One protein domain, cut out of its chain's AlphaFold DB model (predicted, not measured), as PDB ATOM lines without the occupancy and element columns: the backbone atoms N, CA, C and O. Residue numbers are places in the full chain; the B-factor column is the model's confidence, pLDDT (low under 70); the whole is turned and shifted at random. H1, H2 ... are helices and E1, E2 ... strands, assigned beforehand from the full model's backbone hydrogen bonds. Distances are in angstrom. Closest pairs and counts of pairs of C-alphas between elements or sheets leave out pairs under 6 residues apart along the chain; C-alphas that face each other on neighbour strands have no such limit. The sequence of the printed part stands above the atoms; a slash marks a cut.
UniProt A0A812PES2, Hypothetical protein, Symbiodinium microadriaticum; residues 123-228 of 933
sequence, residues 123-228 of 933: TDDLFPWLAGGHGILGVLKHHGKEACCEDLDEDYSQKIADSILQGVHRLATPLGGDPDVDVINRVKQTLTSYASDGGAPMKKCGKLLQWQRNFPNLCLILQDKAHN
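Overview. This is residues 123 to 228 of the 933 residues of the protein "Hypothetical protein" of Symbiodinium microadriaticum (UniProt A0A812PES2). One long helix, H2, makes the middle, with H4 packed on its first residues, H3 on its last, and the hairpin of E1 and E2 packed slantwise across it. E3 joins H3 to H4, while residues 144 to 150 stick out and H5 lies far from the middle. The 106 printed residues hold five named helices and three named strands in the order E1 E2 H1 H2 H3 E3 H4 H5; the class is mixed, and E1 and E2 form an antiparallel sheet. The whole is compact, with a radius of gyration of the C-alphas of 14.0 A and spans of 36 by 33 by 24 A.

Along the chain. E1, residues 129 to 132, begins at C-alpha (12.198, 53.925, 24.399). E2 is residues 135 to 139 and H1 residues 149 to 153. H2, residues 156 to 172, is 24.6 A long; H3, residues 181 to 190, 14.3 A. E3, residues 191 to 195, precedes H4, residues 200 to 211, 16.2 A long. H5, residues 225 to 228, ends at C-alpha (21.996, 68.974, 15.025).

Arrangement. In the hairpin of E1 and E2, N 130 and O 138 are 2.8 A apart, within hydrogen-bond range. The closest C-alphas of E2 and H2, Gly 138 and Gly 167, are 5.1 A apart. H2 touches H3 with residues 168 to 172 alone, C-alphas 172 and 183 being closest at 5.9 A. H2 touches H4 with residues 156 to 161 alone, C-alphas 157 and 205 being closest at 4.8 A; their steep tilt is 58 degrees, the same way. E3 pairs with no named strand, but its residues 193 to 194 pair with residues 220 to 221, parallel. H1 and H5 touch no helix. Every O i to N i+4 pair is within hydrogen-bond range in H1, H2, H3 and H4; H5 is too short for one.

Size, cuts and confidence. The farthest C-alphas, Gly 177 and Asn 228, are 42.9 A apart. The printed part has no cut, and the H4 to H5 link is long. Confidence is under 70 at residues 123 to 135, 137 to 154, 197 to 199 and 213.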
ATOM      1  N   THR A 123      14.605  55.797  18.920       55.75
ATOM      2  CA  THR A 123      15.051  55.681  20.326       55.75
ATOM      3  C   THR A 123      15.891  56.877  20.849       55.75
ATOM      4  O   THR A 123      16.717  57.437  20.133       55.75
ATOM      5  N   ASP A 124      15.701  57.253  22.122       57.72
ATOM      6  CA  ASP A 124      16.263  58.428  22.842       57.72
ATOM      7  C   ASP A 124      17.276  57.992  23.937       57.72
ATOM      8  O   ASP A 124      17.256  56.837  24.368       57.72
ATOM      9  N   ASP A 125      18.187  58.868  24.385       51.28
ATOM     10  CA  ASP A 125      19.223  58.541  25.385       51.28
ATOM     11  C   ASP A 125      18.911  58.986  26.834       51.28
ATOM     12  O   ASP A 125      19.456  58.413  27.784       51.28
ATOM     13  N   LEU A 126      18.026  59.970  27.023       48.19
ATOM     14  CA  LEU A 126      17.577  60.518  28.310       48.19
ATOM     15  C   LEU A 126      16.486  59.651  28.947       48.19
ATOM     16  O   LEU A 126      16.461  59.448  30.166       48.19
ATOM     17  N   PHE A 127      15.581  59.141  28.117       53.28
ATOM     18  CA  PHE A 127      14.665  58.057  28.442       53.28
ATOM     19  C   PHE A 127      14.718  57.077  27.282       53.28
ATOM     20  O   PHE A 127      14.128  57.373  26.256       53.28
ATOM     21  N   PRO A 128      15.365  55.912  27.404       58.69
ATOM     22  CA  PRO A 128      15.397  54.984  26.290       58.69
ATOM     23  C   PRO A 128      14.000  54.357  26.105       58.69
ATOM     24  O   PRO A 128      13.431  53.742  27.009       58.69
ATOM     25  N   TRP A 129      13.419  54.559  24.923       60.03
ATOM     26  CA  TRP A 129      12.198  53.925  24.399       60.03
ATOM     27  C   TRP A 129      12.529  53.297  23.045       60.03
ATOM     28  O   TRP A 129      13.567  53.599  22.459       60.03
ATOM     29  N   LEU A 130      11.666  52.409  22.569       63.75
ATOM     30  CA  LEU A 130      11.675  51.891  21.210       63.75
ATOM     31  C   LEU A 130      10.292  52.121  20.614       63.75
ATOM     32  O   LEU A 130       9.298  51.723  21.225       63.75
ATOM     33  N   ALA A 131      10.221  52.699  19.426       59.72
ATOM     34  CA  ALA A 131       9.023  52.695  18.590       59.72
ATOM     35  C   ALA A 131       9.319  52.163  17.198       59.72
ATOM     36  O   ALA A 131      10.482  51.952  16.866       59.72
ATOM     37  N   GLY A 132       8.254  52.007  16.417       60.81
ATOM     38  CA  GLY A 132       8.313  51.969  14.967       60.81
ATOM     39  C   GLY A 132       7.042  52.510  14.319       60.81
ATOM     40  O   GLY A 132       6.257  53.209  14.965       60.81
ATOM     41  N   GLY A 133       6.793  52.155  13.058       56.34
ATOM     42  CA  GLY A 133       5.674  52.672  12.258       56.34
ATOM     43  C   GLY A 133       4.284  52.347  12.826       56.34
ATOM     44  O   GLY A 133       3.294  52.981  12.457       56.34
ATOM     45  N   HIS A 134       4.208  51.403  13.769       62.44
ATOM     46  CA  HIS A 134       2.988  51.007  14.489       62.44
ATOM     47  C   HIS A 134       2.840  51.628  15.889       62.44
ATOM     48  O   HIS A 134       1.906  51.263  16.608       62.44
ATOM     49  N   GLY A 135       3.724  52.553  16.273       63.28
ATOM     50  CA  GLY A 135       3.747  53.199  17.588       63.28
ATOM     51  C   GLY A 135       4.868  52.695  18.499       63.28
ATOM     52  O   GLY A 135       5.805  52.034  18.050       63.28
ATOM     53  N   ILE A 136       4.791  52.996  19.798       70.31
ATOM     54  CA  ILE A 136       5.821  52.604  20.774       70.31
ATOM     55  C   ILE A 136       5.790  51.091  21.010       70.31
ATOM     56  O   ILE A 136       4.779  50.512  21.391       70.31
ATOM     57  N   LEU A 137       6.922  50.431  20.815       65.25
ATOM     58  CA  LEU A 137       7.088  48.982  20.929       65.25
ATOM     59  C   LEU A 137       7.583  48.577  22.329       65.25
ATOM     60  O   LEU A 137       7.364  47.446  22.758       65.25
ATOM     61  N   GLY A 138       8.175  49.511  23.081       65.56
ATOM     62  CA  GLY A 138       8.353  49.387  24.530       65.56
ATOM     63  C   GLY A 138       9.238  50.473  25.143       65.56
ATOM     64  O   GLY A 138      10.060  51.080  24.464       65.56
ATOM     65  N   VAL A 139       9.117  50.698  26.454       65.00
ATOM     66  CA  VAL A 139      10.078  51.518  27.212       65.00
ATOM     67  C   VAL A 139      11.237  50.642  27.685       65.00
ATOM     68  O   VAL A 139      11.052  49.524  28.179       65.00
ATOM     69  N   LEU A 140      12.453  51.136  27.493       63.75
ATOM     70  CA  LEU A 140      13.704  50.439  27.763       63.75
ATOM     71  C   LEU A 140      14.149  50.698  29.214       63.75
ATOM     72  O   LEU A 140      13.566  51.509  29.940       63.75
ATOM     73  N   LYS A 141      15.155  49.961  29.687       60.03
ATOM     74  CA  LYS A 141      15.575  49.992  31.093       60.03
ATOM     75  C   LYS A 141      16.228  51.341  31.420       60.03
ATOM     76  O   LYS A 141      17.268  51.688  30.869       60.03
ATOM     77  N   HIS A 142      15.651  52.099  32.352       51.38
ATOM     78  CA  HIS A 142      16.262  53.342  32.822       51.38
ATOM     79  C   HIS A 142      17.412  53.028  33.794       51.38
ATOM     80  O   HIS A 142      17.181  52.684  34.954       51.38
ATOM     81  N   HIS A 143      18.657  53.145  33.325       51.56
ATOM     82  CA  HIS A 143      19.873  52.918  34.119       51.56
ATOM     83  C   HIS A 143      20.155  54.102  35.070       51.56
ATOM     84  O   HIS A 143      21.126  54.838  34.906       51.56
ATOM     85  N   GLY A 144      19.276  54.314  36.057       44.00
ATOM     86  CA  GLY A 144      19.310  55.470  36.955       44.00
ATOM     87  C   GLY A 144      19.157  55.118  38.440       44.00
ATOM     88  O   GLY A 144      18.262  54.375  38.829       44.00
ATOM     89  N   LYS A 145      20.007  55.734  39.273       40.69
ATOM     90  CA  LYS A 145      20.032  55.722  40.756       40.69
ATOM     91  C   LYS A 145      20.353  54.411  41.492       40.69
ATOM     92  O   LYS A 145      20.899  54.514  42.581       40.69
ATOM     93  N   GLU A 146      20.090  53.231  40.933       46.91
ATOM     94  CA  GLU A 146      20.407  51.933  41.576       46.91
ATOM     95  C   GLU A 146      21.340  51.049  40.721       46.91
ATOM     96  O   GLU A 146      21.139  49.843  40.596       46.91
ATOM     97  N   ALA A 147      22.355  51.655  40.100       53.41
ATOM     98  CA  ALA A 147      23.388  50.935  39.353       53.41
ATOM     99  C   ALA A 147      24.380  50.244  40.308       53.41
ATOM    100  O   ALA A 147      24.930  50.896  41.198       53.41
ATOM    101  N   CYS A 148      24.637  48.947  40.110       55.16
ATOM    102  CA  CYS A 148      25.744  48.238  40.759       55.16
ATOM    103  C   CYS A 148      27.086  48.520  40.051       55.16
ATOM    104  O   CYS A 148      27.126  49.190  39.017       55.16
ATOM    105  N   CYS A 149      28.202  48.036  40.604       53.47
ATOM    106  CA  CYS A 149      29.541  48.292  40.056       53.47
ATOM    107  C   CYS A 149      29.709  47.721  38.639       53.47
ATOM    108  O   CYS A 149      30.297  48.362  37.770       53.47
ATOM    109  N   GLU A 150      29.123  46.553  38.393       59.72
ATOM    110  CA  GLU A 150      29.062  45.870  37.101       59.72
ATOM    111  C   GLU A 150      28.242  46.703  36.097       59.72
ATOM    112  O   GLU A 150      28.654  46.908  34.950       59.72
ATOM    113  N   ASP A 151      27.130  47.298  36.557       57.06
ATOM    114  CA  ASP A 151      26.283  48.191  35.757       57.06
ATOM    115  C   ASP A 151      27.020  49.485  35.325       57.06
ATOM    116  O   ASP A 151      26.591  50.135  34.374       57.06
ATOM    117  N   LEU A 152      28.134  49.858  35.970       59.84
ATOM    118  CA  LEU A 152      28.942  51.048  35.643       59.84
ATOM    119  C   LEU A 152      30.185  50.756  34.775       59.84
ATOM    120  O   LEU A 152      30.748  51.681  34.166       59.84
ATOM    121  N   ASP A 153      30.631  49.499  34.724       65.25
ATOM    122  CA  ASP A 153      31.856  49.098  34.017       65.25
ATOM    123  C   ASP A 153      31.585  48.568  32.592       65.25
ATOM    124  O   ASP A 153      32.425  48.713  31.701       65.25
ATOM    125  N   GLU A 154      30.379  48.045  32.352       66.12
ATOM    126  CA  GLU A 154      29.853  47.690  31.026       66.12
ATOM    127  C   GLU A 154      29.718  48.891  30.057       66.12
ATOM    128  O   GLU A 154      29.706  50.068  30.437       66.12
ATOM    129  N   ASP A 155      29.588  48.601  28.757       72.88
ATOM    130  CA  ASP A 155      29.425  49.624  27.721       72.88
ATOM    131  C   ASP A 155      27.972  50.115  27.626       72.88
ATOM    132  O   ASP A 155      27.078  49.364  27.243       72.88
ATOM    133  N   TYR A 156      27.745  51.402  27.897       74.88
ATOM    134  CA  TYR A 156      26.417  52.027  27.829       74.88
ATOM    135  C   TYR A 156      25.708  51.808  26.478       74.88
ATOM    136  O   TYR A 156      24.501  51.598  26.437       74.88
ATOM    137  N   SER A 157      26.457  51.763  25.373       78.00
ATOM    138  CA  SER A 157      25.895  51.523  24.033       78.00
ATOM    139  C   SER A 157      25.445  50.072  23.826       78.00
ATOM    140  O   SER A 157      24.552  49.831  23.019       78.00
ATOM    141  N   GLN A 158      26.062  49.117  24.531       79.50
ATOM    142  CA  GLN A 158      25.649  47.713  24.513       79.50
ATOM    143  C   GLN A 158      24.393  47.521  25.369       79.50
ATOM    144  O   GLN A 158      23.430  46.948  24.882       79.50
ATOM    145  N   LYS A 159      24.338  48.118  26.569       74.50
ATOM    146  CA  LYS A 159      23.144  48.084  27.436       74.50
ATOM    147  C   LYS A 159      21.874  48.568  26.733       74.50
ATOM    148  O   LYS A 159      20.813  47.976  26.906       74.50
ATOM    149  N   ILE A 160      21.977  49.633  25.933       75.38
ATOM    150  CA  ILE A 160      20.844  50.160  25.159       75.38
ATOM    151  C   ILE A 160      20.424  49.151  24.081       75.38
ATOM    152  O   ILE A 160      19.241  48.835  23.993       75.38
ATOM    153  N   ALA A 161      21.372  48.574  23.334       77.88
ATOM    154  CA  ALA A 161      21.096  47.516  22.358       77.88
ATOM    155  C   ALA A 161      20.447  46.270  23.000       77.88
ATOM    156  O   ALA A 161      19.434  45.775  22.503       77.88
ATOM    157  N   ASP A 162      20.960  45.807  24.142       77.69
ATOM    158  CA  ASP A 162      20.396  44.679  24.894       77.69
ATOM    159  C   ASP A 162      18.991  45.006  25.415       77.69
ATOM    160  O   ASP A 162      18.090  44.166  25.381       77.69
ATOM    161  N   SER A 163      18.764  46.246  25.860       75.44
ATOM    162  CA  SER A 163      17.444  46.675  26.314       75.44
ATOM    163  C   SER A 163      16.444  46.817  25.165       75.44
ATOM    164  O   SER A 163      15.277  46.480  25.360       75.44
ATOM    165  N   ILE A 164      16.877  47.226  23.964       77.62
ATOM    166  CA  ILE A 164      16.060  47.225  22.734       77.62
ATOM    167  C   ILE A 164      15.572  45.807  22.430       77.62
ATOM    168  O   ILE A 164      14.373  45.600  22.235       77.62
ATOM    169  N   LEU A 165      16.462  44.811  22.499       77.94
ATOM    170  CA  LEU A 165      16.087  43.400  22.362       77.94
ATOM    171  C   LEU A 165      15.099  42.974  23.461       77.94
ATOM    172  O   LEU A 165      14.064  42.384  23.156       77.94
ATOM    173  N   GLN A 166      15.333  43.349  24.724       77.69
ATOM    174  CA  GLN A 166      14.368  43.125  25.814       77.69
ATOM    175  C   GLN A 166      13.034  43.865  25.598       77.69
ATOM    176  O   GLN A 166      12.014  43.449  26.144       77.69
ATOM    177  N   GLY A 167      13.003  44.964  24.839       76.56
ATOM    178  CA  GLY A 167      11.784  45.627  24.365       76.56
ATOM    179  C   GLY A 167      11.005  44.740  23.400       76.56
ATOM    180  O   GLY A 167       9.855  44.412  23.679       76.56
ATOM    181  N   VAL A 168      11.661  44.267  22.336       79.00
ATOM    182  CA  VAL A 168      11.070  43.349  21.342       79.00
ATOM    183  C   VAL A 168      10.548  42.066  21.997       79.00
ATOM    184  O   VAL A 168       9.402  41.688  21.765       79.00
ATOM    185  N   HIS A 169      11.330  41.440  22.883       81.12
ATOM    186  CA  HIS A 169      10.873  40.275  23.649       81.12
ATOM    187  C   HIS A 169       9.631  40.601  24.505       81.12
ATOM    188  O   HIS A 169       8.665  39.849  24.469       81.12
ATOM    189  N   ARG A 170       9.590  41.745  25.211       78.31
ATOM    190  CA  ARG A 170       8.420  42.159  26.019       78.31
ATOM    191  C   ARG A 170       7.182  42.530  25.194       78.31
ATOM    192  O   ARG A 170       6.084  42.470  25.741       78.31
ATOM    193  N   LEU A 171       7.328  42.933  23.932       81.38
ATOM    194  CA  LEU A 171       6.199  43.111  23.010       81.38
ATOM    195  C   LEU A 171       5.627  41.752  22.582       81.38
ATOM    196  O   LEU A 171       4.408  41.581  22.541       81.38
ATOM    197  N   ALA A 172       6.517  40.807  22.272       84.38
ATOM    198  CA  ALA A 172       6.191  39.477  21.770       84.38
ATOM    199  C   ALA A 172       5.683  38.491  22.838       84.38
ATOM    200  O   ALA A 172       5.068  37.495  22.482       84.38
ATOM    201  N   THR A 173       5.902  38.747  24.130       85.06
ATOM    202  CA  THR A 173       5.319  37.955  25.227       85.06
ATOM    203  C   THR A 173       3.896  38.436  25.549       85.06
ATOM    204  O   THR A 173       3.747  39.573  26.006       85.06
ATOM    205  N   PRO A 174       2.841  37.618  25.350       83.88
ATOM    206  CA  PRO A 174       1.482  37.964  25.760       83.88
ATOM    207  C   PRO A 174       1.325  37.967  27.286       83.88
ATOM    208  O   PRO A 174       2.081  37.317  28.012       83.88
ATOM    209  N   LEU A 175       0.313  38.670  27.795       80.38
ATOM    210  CA  LEU A 175       0.084  38.813  29.239       80.38
ATOM    211  C   LEU A 175      -0.285  37.473  29.910       80.38
ATOM    212  O   LEU A 175      -1.456  37.109  29.994       80.38
ATOM    213  N   GLY A 176       0.724  36.785  30.447       73.44
ATOM    214  CA  GLY A 176       0.581  35.481  31.105       73.44
ATOM    215  C   GLY A 176       0.823  34.271  30.195       73.44
ATOM    216  O   GLY A 176       0.443  33.169  30.579       73.44
ATOM    217  N   GLY A 177       1.431  34.467  29.020       79.19
ATOM    218  CA  GLY A 177       1.871  33.395  28.120       79.19
ATOM    219  C   GLY A 177       3.362  33.483  27.773       79.19
ATOM    220  O   GLY A 177       4.064  34.391  28.221       79.19
ATOM    221  N   ASP A 178       3.828  32.536  26.963       83.62
ATOM    222  CA  ASP A 178       5.219  32.424  26.508       83.62
ATOM    223  C   ASP A 178       5.575  33.410  25.370       83.62
ATOM    224  O   ASP A 178       4.685  33.912  24.680       83.62
ATOM    225  N   PRO A 179       6.868  33.740  25.156       84.88
ATOM    226  CA  PRO A 179       7.301  34.655  24.097       84.88
ATOM    227  C   PRO A 179       7.082  34.101  22.680       84.88
ATOM    228  O   PRO A 179       7.627  33.061  22.318       84.88
ATOM    229  N   ASP A 180       6.376  34.866  21.845       86.19
ATOM    230  CA  ASP A 180       6.167  34.570  20.424       86.19
ATOM    231  C   ASP A 180       7.469  34.762  19.616       86.19
ATOM    232  O   ASP A 180       7.930  35.881  19.361       86.19
ATOM    233  N   VAL A 181       8.088  33.644  19.228       86.06
ATOM    234  CA  VAL A 181       9.366  33.611  18.501       86.06
ATOM    235  C   VAL A 181       9.231  34.140  17.068       86.06
ATOM    236  O   VAL A 181      10.164  34.771  16.565       86.06
ATOM    237  N   ASP A 182       8.074  33.963  16.429       82.62
ATOM    238  CA  ASP A 182       7.845  34.401  15.052       82.62
ATOM    239  C   ASP A 182       7.639  35.918  14.979       82.62
ATOM    240  O   ASP A 182       8.207  36.572  14.102       82.62
ATOM    241  N   VAL A 183       6.947  36.513  15.957       81.19
ATOM    242  CA  VAL A 183       6.891  37.974  16.140       81.19
ATOM    243  C   VAL A 183       8.291  38.551  16.367       81.19
ATOM    244  O   VAL A 183       8.641  39.552  15.737       81.19
ATOM    245  N   ILE A 184       9.121  37.924  17.214       82.62
ATOM    246  CA  ILE A 184      10.506  38.374  17.460       82.62
ATOM    247  C   ILE A 184      11.329  38.331  16.167       82.62
ATOM    248  O   ILE A 184      12.010  39.303  15.835       82.62
ATOM    249  N   ASN A 185      11.267  37.222  15.429       83.31
ATOM    250  CA  ASN A 185      12.008  37.056  14.181       83.31
ATOM    251  C   ASN A 185      11.514  38.017  13.092       83.31
ATOM    252  O   ASN A 185      12.335  38.605  12.386       83.31
ATOM    253  N   ARG A 186      10.200  38.250  12.995       80.50
ATOM    254  CA  ARG A 186       9.629  39.196  12.033       80.50
ATOM    255  C   ARG A 186      10.055  40.630  12.326       80.50
ATOM    256  O   ARG A 186      10.548  41.285  11.416       80.50
ATOM    257  N   VAL A 187       9.960  41.082  13.580       76.31
ATOM    258  CA  VAL A 187      10.429  42.414  14.009       76.31
ATOM    259  C   VAL A 187      11.916  42.614  13.694       76.31
ATOM    260  O   VAL A 187      12.312  43.671  13.201       76.31
ATOM    261  N   LYS A 188      12.746  41.582  13.899       80.19
ATOM    262  CA  LYS A 188      14.170  41.624  13.528       80.19
ATOM    263  C   LYS A 188      14.401  41.777  12.020       80.19
ATOM    264  O   LYS A 188      15.358  42.436  11.621       80.19
ATOM    265  N   GLN A 189      13.540  41.188  11.192       79.31
ATOM    266  CA  GLN A 189      13.613  41.263   9.730       79.31
ATOM    267  C   GLN A 189      13.029  42.564   9.154       79.31
ATOM    268  O   GLN A 189      13.522  43.030   8.130       79.31
ATOM    269  N   THR A 190      12.003  43.162   9.769       73.50
ATOM    270  CA  THR A 190      11.337  44.365   9.229       73.50
ATOM    271  C   THR A 190      12.042  45.680   9.565       73.50
ATOM    272  O   THR A 190      11.756  46.680   8.913       73.50
ATOM    273  N   LEU A 191      12.951  45.705  10.548       73.69
ATOM    274  CA  LEU A 191      13.701  46.909  10.928       73.69
ATOM    275  C   LEU A 191      14.692  47.316   9.825       73.69
ATOM    276  O   LEU A 191      15.720  46.662   9.634       73.69
ATOM    277  N   THR A 192      14.411  48.426   9.140       70.50
ATOM    278  CA  THR A 192      15.266  48.978   8.069       70.50
ATOM    279  C   THR A 192      15.998  50.262   8.466       70.50
ATOM    280  O   THR A 192      17.101  50.531   7.977       70.50
ATOM    281  N   SER A 193      15.420  51.063   9.368       73.25
ATOM    282  CA  SER A 193      15.995  52.327   9.845       73.25
ATOM    283  C   SER A 193      15.973  52.457  11.372       73.25
ATOM    284  O   SER A 193      15.220  51.777  12.062       73.25
ATOM    285  N   TYR A 194      16.842  53.328  11.889       75.06
ATOM    286  CA  TYR A 194      17.044  53.611  13.313       75.06
ATOM    287  C   TYR A 194      17.243  55.124  13.508       75.06
ATOM    288  O   TYR A 194      18.212  55.666  12.970       75.06
ATOM    289  N   ALA A 195      16.379  55.808  14.260       72.38
ATOM    290  CA  ALA A 195      16.525  57.219  14.644       72.38
ATOM    291  C   ALA A 195      17.048  57.399  16.078       72.38
ATOM    292  O   ALA A 195      16.923  56.501  16.911       72.38
ATOM    293  N   SER A 196      17.691  58.546  16.323       72.00
ATOM    294  CA  SER A 196      18.199  58.974  17.634       72.00
ATOM    295  C   SER A 196      18.696  60.427  17.615       72.00
ATOM    296  O   SER A 196      19.154  60.916  16.575       72.00
ATOM    297  N   ASP A 197      18.773  61.044  18.798       61.88
ATOM    298  CA  ASP A 197      19.324  62.380  19.104       61.88
ATOM    299  C   ASP A 197      20.647  62.734  18.377       61.88
ATOM    300  O   ASP A 197      20.993  63.894  18.133       61.88
ATOM    301  N   GLY A 198      21.421  61.707  18.021       62.78
ATOM    302  CA  GLY A 198      22.735  61.812  17.413       62.78
ATOM    303  C   GLY A 198      23.884  61.756  18.424       62.78
ATOM    304  O   GLY A 198      25.024  62.087  18.067       62.78
ATOM    305  N   GLY A 199      23.630  61.304  19.645       68.31
ATOM    306  CA  GLY A 199      24.601  61.037  20.684       68.31
ATOM    307  C   GLY A 199      25.606  59.975  20.250       68.31
ATOM    308  O   GLY A 199      25.318  59.067  19.462       68.31
ATOM    309  N   ALA A 200      26.835  60.083  20.757       70.19
ATOM    310  CA  ALA A 200      27.875  59.095  20.471       70.19
ATOM    311  C   ALA A 200      27.495  57.664  20.928       70.19
ATOM    312  O   ALA A 200      27.795  56.734  20.174       70.19
ATOM    313  N   PRO A 201      26.804  57.454  22.075       72.00
ATOM    314  CA  PRO A 201      26.297  56.136  22.453       72.00
ATOM    315  C   PRO A 201      25.200  55.627  21.512       72.00
ATOM    316  O   PRO A 201      25.301  54.498  21.048       72.00
ATOM    317  N   MET A 202      24.211  56.451  21.147       73.62
ATOM    318  CA  MET A 202      23.087  56.020  20.297       73.62
ATOM    319  C   MET A 202      23.539  55.622  18.888       73.62
ATOM    320  O   MET A 202      23.170  54.564  18.380       73.62
ATOM    321  N   LYS A 203      24.459  56.391  18.294       73.88
ATOM    322  CA  LYS A 203      25.118  56.040  17.022       73.88
ATOM    323  C   LYS A 203      25.910  54.738  17.089       73.88
ATOM    324  O   LYS A 203      26.045  54.041  16.084       73.88
ATOM    325  N   LYS A 204      26.473  54.424  18.257       78.25
ATOM    326  CA  LYS A 204      27.195  53.177  18.495       78.25
ATOM    327  C   LYS A 204      26.241  52.012  18.764       78.25
ATOM    328  O   LYS A 204      26.525  50.928  18.273       78.25
ATOM    329  N   CYS A 205      25.116  52.238  19.440       78.56
ATOM    330  CA  CYS A 205      24.023  51.277  19.598       78.56
ATOM    331  C   CYS A 205      23.504  50.818  18.225       78.56
ATOM    332  O   CYS A 205      23.623  49.638  17.910       78.56
ATOM    333  N   GLY A 206      23.085  51.736  17.342       76.12
ATOM    334  CA  GLY A 206      22.643  51.377  15.983       76.12
ATOM    335  C   GLY A 206      23.696  50.584  15.187       76.12
ATOM    336  O   GLY A 206      23.379  49.585  14.543       76.12
ATOM    337  N   LYS A 207      24.983  50.952  15.300       77.31
ATOM    338  CA  LYS A 207      26.094  50.195  14.686       77.31
ATOM    339  C   LYS A 207      26.368  48.837  15.356       77.31
ATOM    340  O   LYS A 207      26.862  47.939  14.679       77.31
ATOM    341  N   LEU A 208      26.068  48.657  16.645       78.00
ATOM    342  CA  LEU A 208      26.137  47.360  17.337       78.00
ATOM    343  C   LEU A 208      24.980  46.450  16.911       78.00
ATOM    344  O   LEU A 208      25.234  45.300  16.567       78.00
ATOM    345  N   LEU A 209      23.752  46.974  16.848       76.81
ATOM    346  CA  LEU A 209      22.563  46.255  16.376       76.81
ATOM    347  C   LEU A 209      22.746  45.706  14.951       76.81
ATOM    348  O   LEU A 209      22.450  44.536  14.698       76.81
ATOM    349  N   GLN A 210      23.311  46.527  14.059       74.81
ATOM    350  CA  GLN A 210      23.707  46.129  12.706       74.81
ATOM    351  C   GLN A 210      24.854  45.095  12.723       74.81
ATOM    352  O   GLN A 210      24.750  44.038  12.102       74.81
ATOM    353  N   TRP A 211      25.951  45.358  13.451       73.88
ATOM    354  CA  TRP A 211      27.135  44.482  13.457       73.88
ATOM    355  C   TRP A 211      26.870  43.092  14.062       73.88
ATOM    356  O   TRP A 211      27.415  42.100  13.583       73.88
ATOM    357  N   GLN A 212      26.011  43.000  15.079       76.06
ATOM    358  CA  GLN A 212      25.653  41.744  15.752       76.06
ATOM    359  C   GLN A 212      24.681  40.869  14.942       76.06
ATOM    360  O   GLN A 212      24.298  39.806  15.419       76.06
ATOM    361  N   ARG A 213      24.257  41.307  13.743       67.44
ATOM    362  CA  ARG A 213      23.201  40.674  12.921       67.44
ATOM    363  C   ARG A 213      21.858  40.491  13.648       67.44
ATOM    364  O   ARG A 213      21.002  39.751  13.174       67.44
ATOM    365  N   ASN A 214      21.646  41.207  14.753       72.88
ATOM    366  CA  ASN A 214      20.377  41.224  15.479       72.88
ATOM    367  C   ASN A 214      19.245  41.811  14.624       72.88
ATOM    368  O   ASN A 214      18.106  41.375  14.749       72.88
ATOM    369  N   PHE A 215      19.581  42.755  13.740       77.19
ATOM    370  CA  PHE A 215      18.684  43.353  12.757       77.19
ATOM    371  C   PHE A 215      19.392  43.382  11.389       77.19
ATOM    372  O   PHE A 215      20.125  44.334  11.106       77.19
ATOM    373  N   PRO A 216      19.271  42.326  10.555       71.69
ATOM    374  CA  PRO A 216      20.063  42.179   9.330       71.69
ATOM    375  C   PRO A 216      19.767  43.242   8.264       71.69
ATOM    376  O   PRO A 216      20.667  43.588   7.503       71.69
ATOM    377  N   ASN A 217      18.545  43.783   8.238       74.06
ATOM    378  CA  ASN A 217      18.086  44.731   7.218       74.06
ATOM    379  C   ASN A 217      18.278  46.210   7.616       74.06
ATOM    380  O   ASN A 217      17.940  47.103   6.841       74.06
ATOM    381  N   LEU A 218      18.860  46.488   8.793       75.88
ATOM    382  CA  LEU A 218      19.158  47.847   9.250       75.88
ATOM    383  C   LEU A 218      20.222  48.495   8.353       75.88
ATOM    384  O   LEU A 218      21.417  48.237   8.508       75.88
ATOM    385  N   CYS A 219      19.801  49.380   7.449       73.25
ATOM    386  CA  CYS A 219      20.680  50.071   6.502       73.25
ATOM    387  C   CYS A 219      20.845  51.575   6.799       73.25
ATOM    388  O   CYS A 219      21.872  52.159   6.441       73.25
ATOM    389  N   LEU A 220      19.886  52.204   7.495       72.19
ATOM    390  CA  LEU A 220      19.838  53.657   7.700       72.19
ATOM    391  C   LEU A 220      19.841  54.055   9.186       72.19
ATOM    392  O   LEU A 220      18.879  53.811   9.906       72.19
ATOM    393  N   ILE A 221      20.894  54.752   9.625       74.69
ATOM    394  CA  ILE A 221      20.954  55.402  10.947       74.69
ATOM    395  C   ILE A 221      20.676  56.902  10.769       74.69
ATOM    396  O   ILE A 221      21.530  57.659  10.294       74.69
ATOM    397  N   LEU A 222      19.462  57.307  11.134       72.94
ATOM    398  CA  LEU A 222      19.000  58.688  11.206       72.94
ATOM    399  C   LEU A 222      19.592  59.402  12.434       72.94
ATOM    400  O   LEU A 222      20.210  58.800  13.315       72.94
ATOM    401  N   GLN A 223      19.478  60.728  12.432       74.06
ATOM    402  CA  GLN A 223      19.958  61.618  13.490       74.06
ATOM    403  C   GLN A 223      19.012  62.810  13.556       74.06
ATOM    404  O   GLN A 223      18.851  63.449  12.508       74.06
ATOM    405  N   ASP A 224      18.473  63.145  14.730       74.62
ATOM    406  CA  ASP A 224      17.559  64.284  14.874       74.62
ATOM    407  C   ASP A 224      18.157  65.570  14.279       74.62
ATOM    408  O   ASP A 224      19.238  66.051  14.655       74.62
ATOM    409  N   LYS A 225      17.443  66.144  13.309       77.25
ATOM    410  CA  LYS A 225      17.845  67.388  12.659       77.25
ATOM    411  C   LYS A 225      17.683  68.568  13.593       77.25
ATOM    412  O   LYS A 225      18.560  69.430  13.580       77.25
ATOM    413  N   ALA A 226      16.653  68.592  14.439       77.25
ATOM    414  CA  ALA A 226      16.452  69.678  15.382       77.25
ATOM    415  C   ALA A 226      17.664  69.794  16.322       77.25
ATOM    416  O   ALA A 226      18.278  70.856  16.382       77.25
ATOM    417  N   HIS A 227      18.111  68.709  16.957       76.31
ATOM    418  CA  HIS A 227      19.320  68.652  17.783       76.31
ATOM    419  C   HIS A 227      20.582  69.082  17.018       76.31
ATOM    420  O   HIS A 227      21.359  69.900  17.524       76.31
ATOM    421  N   ASN A 228      20.810  68.583  15.797       78.56
ATOM    422  CA  ASN A 228      21.996  68.974  15.025       78.56
ATOM    423  C   ASN A 228      21.967  70.469  14.631       78.56
ATOM    424  O   ASN A 228      22.998  71.133  14.744       78.56
TER     425      ASN A 228